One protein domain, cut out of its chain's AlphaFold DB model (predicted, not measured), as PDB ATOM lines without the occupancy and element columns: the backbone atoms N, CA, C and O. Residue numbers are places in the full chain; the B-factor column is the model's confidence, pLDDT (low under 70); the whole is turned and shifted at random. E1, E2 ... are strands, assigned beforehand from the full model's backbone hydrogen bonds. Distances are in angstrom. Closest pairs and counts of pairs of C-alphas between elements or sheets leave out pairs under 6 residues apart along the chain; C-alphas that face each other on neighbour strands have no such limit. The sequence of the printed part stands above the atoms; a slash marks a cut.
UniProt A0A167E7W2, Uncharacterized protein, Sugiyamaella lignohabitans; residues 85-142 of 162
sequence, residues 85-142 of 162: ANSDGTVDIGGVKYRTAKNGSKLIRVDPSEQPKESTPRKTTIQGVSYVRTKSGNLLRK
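AT A GLANCE: This is residues 85 to 142 of the 162 residues of an uncharacterized protein of Sugiyamaella lignohabitans (UniProt A0A167E7W2). One six-stranded antiparallel sheet curls like part of a barrel, with E1, E2 and E3 on one side of the curl and E6, E5 and E4 on the other; its edges E1 and E4 come near but do not pair. The 58 printed residues hold six named strands, E1 to E6 in turn, and no named helix; the sheet's order is E1 E2 E3 E6 E5 E4. The class is all strand, though under half of the residues are in named elements. It is compact, with a radius of gyration of the C-alphas of 10.2 A and spans of 25, 23 and 17 A.

IN THESE COORDINATES: Find C-alpha 90 at (18.326, -23.191, -30.143), where E1, residues 90 to 93, begins. E2 is residues 96 to 100, 12.9 A long, and E3 is 106 to 109. E4 is 123 to 126, E5 is 129 to 133, 13.5 A long, and E6, 139 to 141, ends at C-alpha 141, (16.098, -23.003, -15.052).

HOW THE PARTS SIT: Start at E3 and E6, antiparallel at 169 degrees, with N 107 and O 139 2.8 A apart. E2 pairs with E3 through N 99 and O 108, 2.8 A, and with E1 through N 91 and O 98, 2.8 A. Look next at N 132 and O 140, 2.9 A, between E5 and E6, and N 131 and O 124, 2.8 A, between E5 and E4. E1 E2 E3 and E4 E5 E6 are meanders, each strand the antiparallel neighbour of the one before; E3 E4 E5 E6 form a Greek key, a meander whose last strand pairs with the strand before it. E1 and E4 are only just apart, closest 8.4 A.

THE WHOLE: The farthest C-alphas, Ser 113 and Gly 128, are 28.8 A apart. The printed part has no cut; the link E3 to E4, 13 residues, is long. Look for pLDDT under 70 at residues 85 to 89, 103 to 104 and 112 to 119.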
ATOM      1  N   ALA A  85      23.123 -28.324 -28.639       51.25
ATOM      2  CA  ALA A  85      23.120 -26.870 -28.735       51.25
ATOM      3  C   ALA A  85      23.477 -26.473 -30.170       51.25
ATOM      4  O   ALA A  85      24.601 -26.703 -30.609       51.25
ATOM      5  N   ASN A  86      22.523 -25.888 -30.889       51.47
ATOM      6  CA  ASN A  86      22.759 -25.330 -32.214       51.47
ATOM      7  C   ASN A  86      23.276 -23.891 -32.073       51.47
ATOM      8  O   ASN A  86      22.884 -23.165 -31.153       51.47
ATOM      9  N   SER A  87      24.135 -23.469 -33.002       51.28
ATOM     10  CA  SER A  87      24.807 -22.157 -33.038       51.28
ATOM     11  C   SER A  87      23.862 -20.947 -32.988       51.28
ATOM     12  O   SER A  87      24.288 -19.856 -32.623       51.28
ATOM     13  N   ASP A  88      22.570 -21.148 -33.251       59.41
ATOM     14  CA  ASP A  88      21.538 -20.102 -33.253       59.41
ATOM     15  C   ASP A  88      20.900 -19.861 -31.868       59.41
ATOM     16  O   ASP A  88      19.879 -19.180 -31.735       59.41
ATOM     17  N   GLY A  89      21.452 -20.467 -30.809       64.75
ATOM     18  CA  GLY A  89      20.886 -20.410 -29.457       64.75
ATOM     19  C   GLY A  89      19.617 -21.254 -29.290       64.75
ATOM     20  O   GLY A  89      18.856 -21.056 -28.330       64.75
ATOM     21  N   THR A  90      19.386 -22.186 -30.222       71.19
ATOM     22  CA  THR A  90      18.326 -23.191 -30.143       71.19
ATOM     23  C   THR A  90      18.868 -24.512 -29.597       71.19
ATOM     24  O   THR A  90      20.013 -24.887 -29.840       71.19
ATOM     25  N   VAL A  91      18.050 -25.204 -28.811       75.44
ATOM     26  CA  VAL A  91      18.367 -26.490 -28.190       75.44
ATOM     27  C   VAL A  91      17.280 -27.477 -28.575       75.44
ATOM     28  O   VAL A  91      16.099 -27.199 -28.362       75.44
ATOM     29  N   ASP A  92      17.675 -28.620 -29.125       75.75
ATOM     30  CA  ASP A  92      16.760 -29.738 -29.348       75.75
ATOM     31  C   ASP A  92      16.733 -30.636 -28.109       75.75
ATOM     32  O   ASP A  92      17.779 -31.049 -27.597       75.75
ATOM     33  N   ILE A  93      15.532 -30.904 -27.598       76.06
ATOM     34  CA  ILE A  93      15.315 -31.805 -26.470       76.06
ATOM     35  C   ILE A  93      14.164 -32.738 -26.824       76.06
ATOM     36  O   ILE A  93      12.998 -32.352 -26.753       76.06
ATOM     37  N   GLY A  94      14.494 -33.979 -27.180       70.56
ATOM     38  CA  GLY A  94      13.492 -34.992 -27.514       70.56
ATOM     39  C   GLY A  94      12.708 -34.696 -28.788       70.56
ATOM     40  O   GLY A  94      11.537 -35.047 -28.859       70.56
ATOM     41  N   GLY A  95      13.329 -34.044 -29.775       71.19
ATOM     42  CA  GLY A  95      12.681 -33.679 -31.034       71.19
ATOM     43  C   GLY A  95      11.844 -32.405 -30.938       71.19
ATOM     44  O   GLY A  95      11.144 -32.063 -31.890       71.19
ATOM     45  N   VAL A  96      11.895 -31.698 -29.804       70.38
ATOM     46  CA  VAL A  96      11.284 -30.377 -29.629       70.38
ATOM     47  C   VAL A  96      12.383 -29.325 -29.642       70.38
ATOM     48  O   VAL A  96      13.300 -29.354 -28.817       70.38
ATOM     49  N   LYS A  97      12.254 -28.348 -30.541       80.31
ATOM     50  CA  LYS A  97      13.151 -27.192 -30.601       80.31
ATOM     51  C   LYS A  97      12.750 -26.147 -29.572       80.31
ATOM     52  O   LYS A  97      11.617 -25.655 -29.545       80.31
ATOM     53  N   TYR A  98      13.717 -25.757 -28.757       76.25
ATOM     54  CA  TYR A  98      13.596 -24.645 -27.832       76.25
ATOM     55  C   TYR A  98      14.569 -23.541 -28.194       76.25
ATOM     56  O   TYR A  98      15.686 -23.801 -28.614       76.25
ATOM     57  N   ARG A  99      14.176 -22.296 -27.955       83.00
ATOM     58  CA  ARG A  99      15.051 -21.134 -28.005       83.00
ATOM     59  C   ARG A  99      15.387 -20.686 -26.596       83.00
ATOM     60  O   ARG A  99      14.507 -20.545 -25.740       83.00
ATOM     61  N   THR A 100      16.662 -20.412 -26.369       80.06
ATOM     62  CA  THR A 100      17.125 -19.850 -25.105       80.06
ATOM     63  C   THR A 100      16.651 -18.403 -24.990       80.06
ATOM     64  O   THR A 100      16.820 -17.602 -25.911       80.06
ATOM     65  N   ALA A 101      16.010 -18.048 -23.875       74.94
ATOM     66  CA  ALA A 101      15.679 -16.651 -23.608       74.94
ATOM     67  C   ALA A 101      16.958 -15.813 -23.496       74.94
ATOM     68  O   ALA A 101      17.995 -16.331 -23.092       74.94
ATOM     69  N   LYS A 102      16.862 -14.507 -23.773       70.19
ATOM     70  CA  LYS A 102      18.005 -13.570 -23.764       70.19
ATOM     71  C   LYS A 102      18.881 -13.661 -22.501       70.19
ATOM     72  O   LYS A 102      20.074 -13.415 -22.572       70.19
ATOM     73  N   ASN A 103      18.298 -14.068 -21.374       68.62
ATOM     74  CA  ASN A 103      18.957 -14.121 -20.067       68.62
ATOM     75  C   ASN A 103      19.397 -15.551 -19.672       68.62
ATOM     76  O   ASN A 103      19.798 -15.775 -18.534       68.62
ATOM     77  N   GLY A 104      19.200 -16.558 -20.533       68.38
ATOM     78  CA  GLY A 104      19.494 -17.972 -20.241       68.38
ATOM     79  C   GLY A 104      18.597 -18.635 -19.181       68.38
ATOM     80  O   GLY A 104      18.750 -19.817 -18.875       68.38
ATOM     81  N   SER A 105      17.645 -17.893 -18.609       73.81
ATOM     82  CA  SER A 105      16.819 -18.324 -17.472       73.81
ATOM     83  C   SER A 105      15.694 -19.293 -17.841       73.81
ATOM     84  O   SER A 105      15.184 -20.015 -16.984       73.81
ATOM     85  N   LYS A 106      15.288 -19.321 -19.112       80.12
ATOM     86  CA  LYS A 106      14.219 -20.191 -19.605       80.12
ATOM     87  C   LYS A 106      14.473 -20.617 -21.040       80.12
ATOM     88  O   LYS A 106      15.063 -19.865 -21.817       80.12
ATOM     89  N   LEU A 107      13.956 -21.786 -21.388       81.62
ATOM     90  CA  LEU A 107      13.860 -22.255 -22.760       81.62
ATOM     91  C   LEU A 107      12.405 -22.174 -23.212       81.62
ATOM     92  O   LEU A 107      11.488 -22.644 -22.531       81.62
ATOM     93  N   ILE A 108      12.210 -21.522 -24.351       79.50
ATOM     94  CA  ILE A 108      10.914 -21.212 -24.945       79.50
ATOM     95  C   ILE A 108      10.720 -22.160 -26.122       79.50
ATOM     96  O   ILE A 108      11.611 -22.256 -26.959       79.50
ATOM     97  N   ARG A 109       9.585 -22.857 -26.205       78.81
ATOM     98  CA  ARG A 109       9.280 -23.690 -27.383       78.81
ATOM     99  C   ARG A 109       9.223 -22.811 -28.630       78.81
ATOM    100  O   ARG A 109       8.573 -21.769 -28.589       78.81
ATOM    101  N   VAL A 110       9.909 -23.222 -29.693       78.88
ATOM    102  CA  VAL A 110       9.915 -22.484 -30.965       78.88
ATOM    103  C   VAL A 110       8.571 -22.665 -31.672       78.88
ATOM    104  O   VAL A 110       7.935 -21.666 -31.989       78.88
ATOM    105  N   ASP A 111       8.073 -23.906 -31.742       73.94
ATOM    106  CA  ASP A 111       6.827 -24.250 -32.440       73.94
ATOM    107  C   ASP A 111       5.848 -24.976 -31.493       73.94
ATOM    108  O   ASP A 111       5.881 -26.201 -31.341       73.94
ATOM    109  N   PRO A 112       4.993 -24.238 -30.761       63.75
ATOM    110  CA  PRO A 112       4.087 -24.826 -29.773       63.75
ATOM    111  C   PRO A 112       2.865 -25.538 -30.382       63.75
ATOM    112  O   PRO A 112       2.179 -26.239 -29.639       63.75
ATOM    113  N   SER A 113       2.578 -25.352 -31.676       60.34
ATOM    114  CA  SER A 113       1.398 -25.897 -32.371       60.34
ATOM    115  C   SER A 113       1.584 -27.316 -32.904       60.34
ATOM    116  O   SER A 113       0.614 -28.060 -32.976       60.34
ATOM    117  N   GLU A 114       2.808 -27.699 -33.267       61.94
ATOM    118  CA  GLU A 114       3.061 -28.955 -33.988       61.94
ATOM    119  C   GLU A 114       3.352 -30.138 -33.066       61.94
ATOM    120  O   GLU A 114       3.271 -31.287 -33.492       61.94
ATOM    121  N   GLN A 115       3.672 -29.884 -31.792       61.75
ATOM    122  CA  GLN A 115       4.059 -30.949 -30.872       61.75
ATOM    123  C   GLN A 115       3.271 -30.949 -29.559       61.75
ATOM    124  O   GLN A 115       3.205 -29.920 -28.867       61.75
ATOM    125  N   PRO A 116       2.751 -32.117 -29.132       63.38
ATOM    126  CA  PRO A 116       2.051 -32.246 -27.863       63.38
ATOM    127  C   PRO A 116       2.968 -31.877 -26.693       63.38
ATOM    128  O   PRO A 116       4.181 -32.108 -26.711       63.38
ATOM    129  N   LYS A 117       2.397 -31.273 -25.645       64.06
ATOM    130  CA  LYS A 117       3.148 -30.869 -24.442       64.06
ATOM    131  C   LYS A 117       3.766 -32.071 -23.726       64.06
ATOM    132  O   LYS A 117       4.747 -31.889 -23.002       64.06
ATOM    133  N   GLU A 118       3.224 -33.277 -23.925       67.12
ATOM    134  CA  GLU A 118       3.803 -34.519 -23.411       67.12
ATOM    135  C   GLU A 118       5.209 -34.795 -23.957       67.12
ATOM    136  O   GLU A 118       6.016 -35.353 -23.219       67.12
ATOM    137  N   SER A 119       5.529 -34.333 -25.175       69.25
ATOM    138  CA  SER A 119       6.841 -34.519 -25.820       69.25
ATOM    139  C   SER A 119       7.977 -33.821 -25.052       69.25
ATOM    140  O   SER A 119       9.123 -34.263 -25.029       69.25
ATOM    141  N   THR A 120       7.660 -32.743 -24.325       72.19
ATOM    142  CA  THR A 120       8.642 -32.039 -23.493       72.19
ATOM    143  C   THR A 120       8.944 -32.824 -22.210       72.19
ATOM    144  O   THR A 120       8.019 -33.069 -21.425       72.19
ATOM    145  N   PRO A 121      10.212 -33.133 -21.888       79.88
ATOM    146  CA  PRO A 121      10.550 -33.837 -20.656       79.88
ATOM    147  C   PRO A 121      10.214 -33.004 -19.414       79.88
ATOM    148  O   PRO A 121      10.433 -31.796 -19.380       79.88
ATOM    149  N   ARG A 122       9.704 -33.653 -18.355       81.56
ATOM    150  CA  ARG A 122       9.322 -32.975 -17.095       81.56
ATOM    151  C   ARG A 122      10.506 -32.302 -16.397       81.56
ATOM    152  O   ARG A 122      10.335 -31.256 -15.773       81.56
ATOM    153  N   LYS A 123      11.683 -32.917 -16.476       82.62
ATOM    154  CA  LYS A 123      12.958 -32.405 -15.968       82.62
ATOM    155  C   LYS A 123      14.035 -32.746 -16.989       82.62
ATOM    156  O   LYS A 123      13.995 -33.832 -17.561       82.62
ATOM    157  N   THR A 124      14.977 -31.844 -17.217       82.56
ATOM    158  CA  THR A 124      16.121 -32.093 -18.103       82.56
ATOM    159  C   THR A 124      17.333 -31.303 -17.636       82.56
ATOM    160  O   THR A 124      17.184 -30.269 -16.986       82.56
ATOM    161  N   THR A 125      18.527 -31.788 -17.955       81.81
ATOM    162  CA  THR A 125      19.785 -31.120 -17.622       81.81
ATOM    163  C   THR A 125      20.527 -30.811 -18.908       81.81
ATOM    164  O   THR A 125      20.809 -31.705 -19.703       81.81
ATOM    165  N   ILE A 126      20.844 -29.537 -19.113       80.12
ATOM    166  CA  ILE A 126      21.489 -29.032 -20.324       80.12
ATOM    167  C   ILE A 126      22.754 -28.325 -19.887       80.12
ATOM    168  O   ILE A 126      22.685 -27.390 -19.096       80.12
ATOM    169  N   GLN A 127      23.907 -28.811 -20.351       75.81
ATOM    170  CA  GLN A 127      25.215 -28.240 -20.004       75.81
ATOM    171  C   GLN A 127      25.418 -28.073 -18.479       75.81
ATOM    172  O   GLN A 127      25.929 -27.063 -18.008       75.81
ATOM    173  N   GLY A 128      24.957 -29.046 -17.682       75.88
ATOM    174  CA  GLY A 128      25.061 -29.014 -16.215       75.88
ATOM    175  C   GLY A 128      24.002 -28.160 -15.502       75.88
ATOM    176  O   GLY A 128      23.963 -28.128 -14.275       75.88
ATOM    177  N   VAL A 129      23.101 -27.511 -16.243       77.38
ATOM    178  CA  VAL A 129      22.014 -26.700 -15.693       77.38
ATOM    179  C   VAL A 129      20.705 -27.483 -15.705       77.38
ATOM    180  O   VAL A 129      20.269 -27.971 -16.745       77.38
ATOM    181  N   SER A 130      20.057 -27.585 -14.545       82.56
ATOM    182  CA  SER A 130      18.771 -28.271 -14.395       82.56
ATOM    183  C   SER A 130      17.602 -27.378 -14.798       82.56
ATOM    184  O   SER A 130      17.495 -26.236 -14.350       82.56
ATOM    185  N   TYR A 131      16.683 -27.930 -15.585       83.81
ATOM    186  CA  TYR A 131      15.455 -27.285 -16.026       83.81
ATOM    187  C   TYR A 131      14.218 -28.121 -15.675       83.81
ATOM    188  O   TYR A 131      14.265 -29.353 -15.680       83.81
ATOM    189  N   VAL A 132      13.096 -27.451 -15.397       85.62
ATOM    190  CA  VAL A 132      11.803 -28.075 -15.061       85.62
ATOM    191  C   VAL A 132      10.706 -27.583 -16.004       85.62
ATOM    192  O   VAL A 132      10.621 -26.389 -16.293       85.62
ATOM    193  N   ARG A 133       9.857 -28.506 -16.471       86.19
ATOM    194  CA  ARG A 133       8.733 -28.218 -17.370       86.19
ATOM    195  C   ARG A 133       7.599 -27.494 -16.649       86.19
ATOM    196  O   ARG A 133       7.137 -27.950 -15.608       86.19
ATOM    197  N   THR A 134       7.087 -26.428 -17.253       82.19
ATOM    198  CA  THR A 134       5.868 -25.725 -16.833       82.19
ATOM    199  C   THR A 134       4.611 -26.345 -17.457       82.19
ATOM    200  O   THR A 134       4.687 -27.072 -18.448       82.19
ATOM    201  N   LYS A 135       3.413 -25.981 -16.973       77.44
ATOM    202  CA  LYS A 135       2.129 -26.375 -17.603       77.44
ATOM    203  C   LYS A 135       1.998 -25.952 -19.079       77.44
ATOM    204  O   LYS A 135       1.227 -26.541 -19.836       77.44
ATOM    205  N   SER A 136       2.745 -24.929 -19.506       74.38
ATOM    206  CA  SER A 136       2.784 -24.478 -20.903       74.38
ATOM    207  C   SER A 136       3.728 -25.304 -21.787       74.38
ATOM    208  O   SER A 136       3.674 -25.171 -23.005       74.38
ATOM    209  N   GLY A 137       4.565 -26.164 -21.199       78.19
ATOM    210  CA  GLY A 137       5.609 -26.909 -21.908       78.19
ATOM    211  C   GLY A 137       6.930 -26.144 -22.051       78.19
ATOM    212  O   GLY A 137       7.809 -26.587 -22.781       78.19
ATOM    213  N   ASN A 138       7.099 -25.010 -21.365       82.44
ATOM    214  CA  ASN A 138       8.387 -24.312 -21.314       82.44
ATOM    215  C   ASN A 138       9.285 -24.938 -20.247       82.44
ATOM    216  O   ASN A 138       8.792 -25.558 -19.307       82.44
ATOM    217  N   LEU A 139      10.594 -24.736 -20.358       81.94
ATOM    218  CA  LEU A 139      11.564 -25.236 -19.388       81.94
ATOM    219  C   LEU A 139      12.167 -24.061 -18.617       81.94
ATOM    220  O   LEU A 139      12.780 -23.169 -19.203       81.94
ATOM    221  N   LEU A 140      11.980 -24.042 -17.300       83.25
ATOM    222  CA  LEU A 140      12.533 -23.021 -16.410       83.25
ATOM    223  C   LEU A 140      13.807 -23.532 -15.756       83.25
ATOM    224  O   LEU A 140      13.821 -24.649 -15.237       83.25
ATOM    225  N   ARG A 141      14.856 -22.706 -15.761       84.44
ATOM    226  CA  ARG A 141      16.098 -23.003 -15.052       84.44
ATOM    227  C   ARG A 141      15.809 -23.076 -13.558       84.44
ATOM    228  O   ARG A 141      15.253 -22.146 -12.980       84.44
ATOM    229  N   LYS A 142      16.198 -24.180 -12.934       80.62
ATOM    230  CA  LYS A 142      16.124 -24.342 -11.490       80.62
ATOM    231  C   LYS A 142      17.352 -23.691 -10.871       80.62
ATOM    232  O   LYS A 142      18.479 -24.022 -11.246       80.62
TER     233      LYS A 142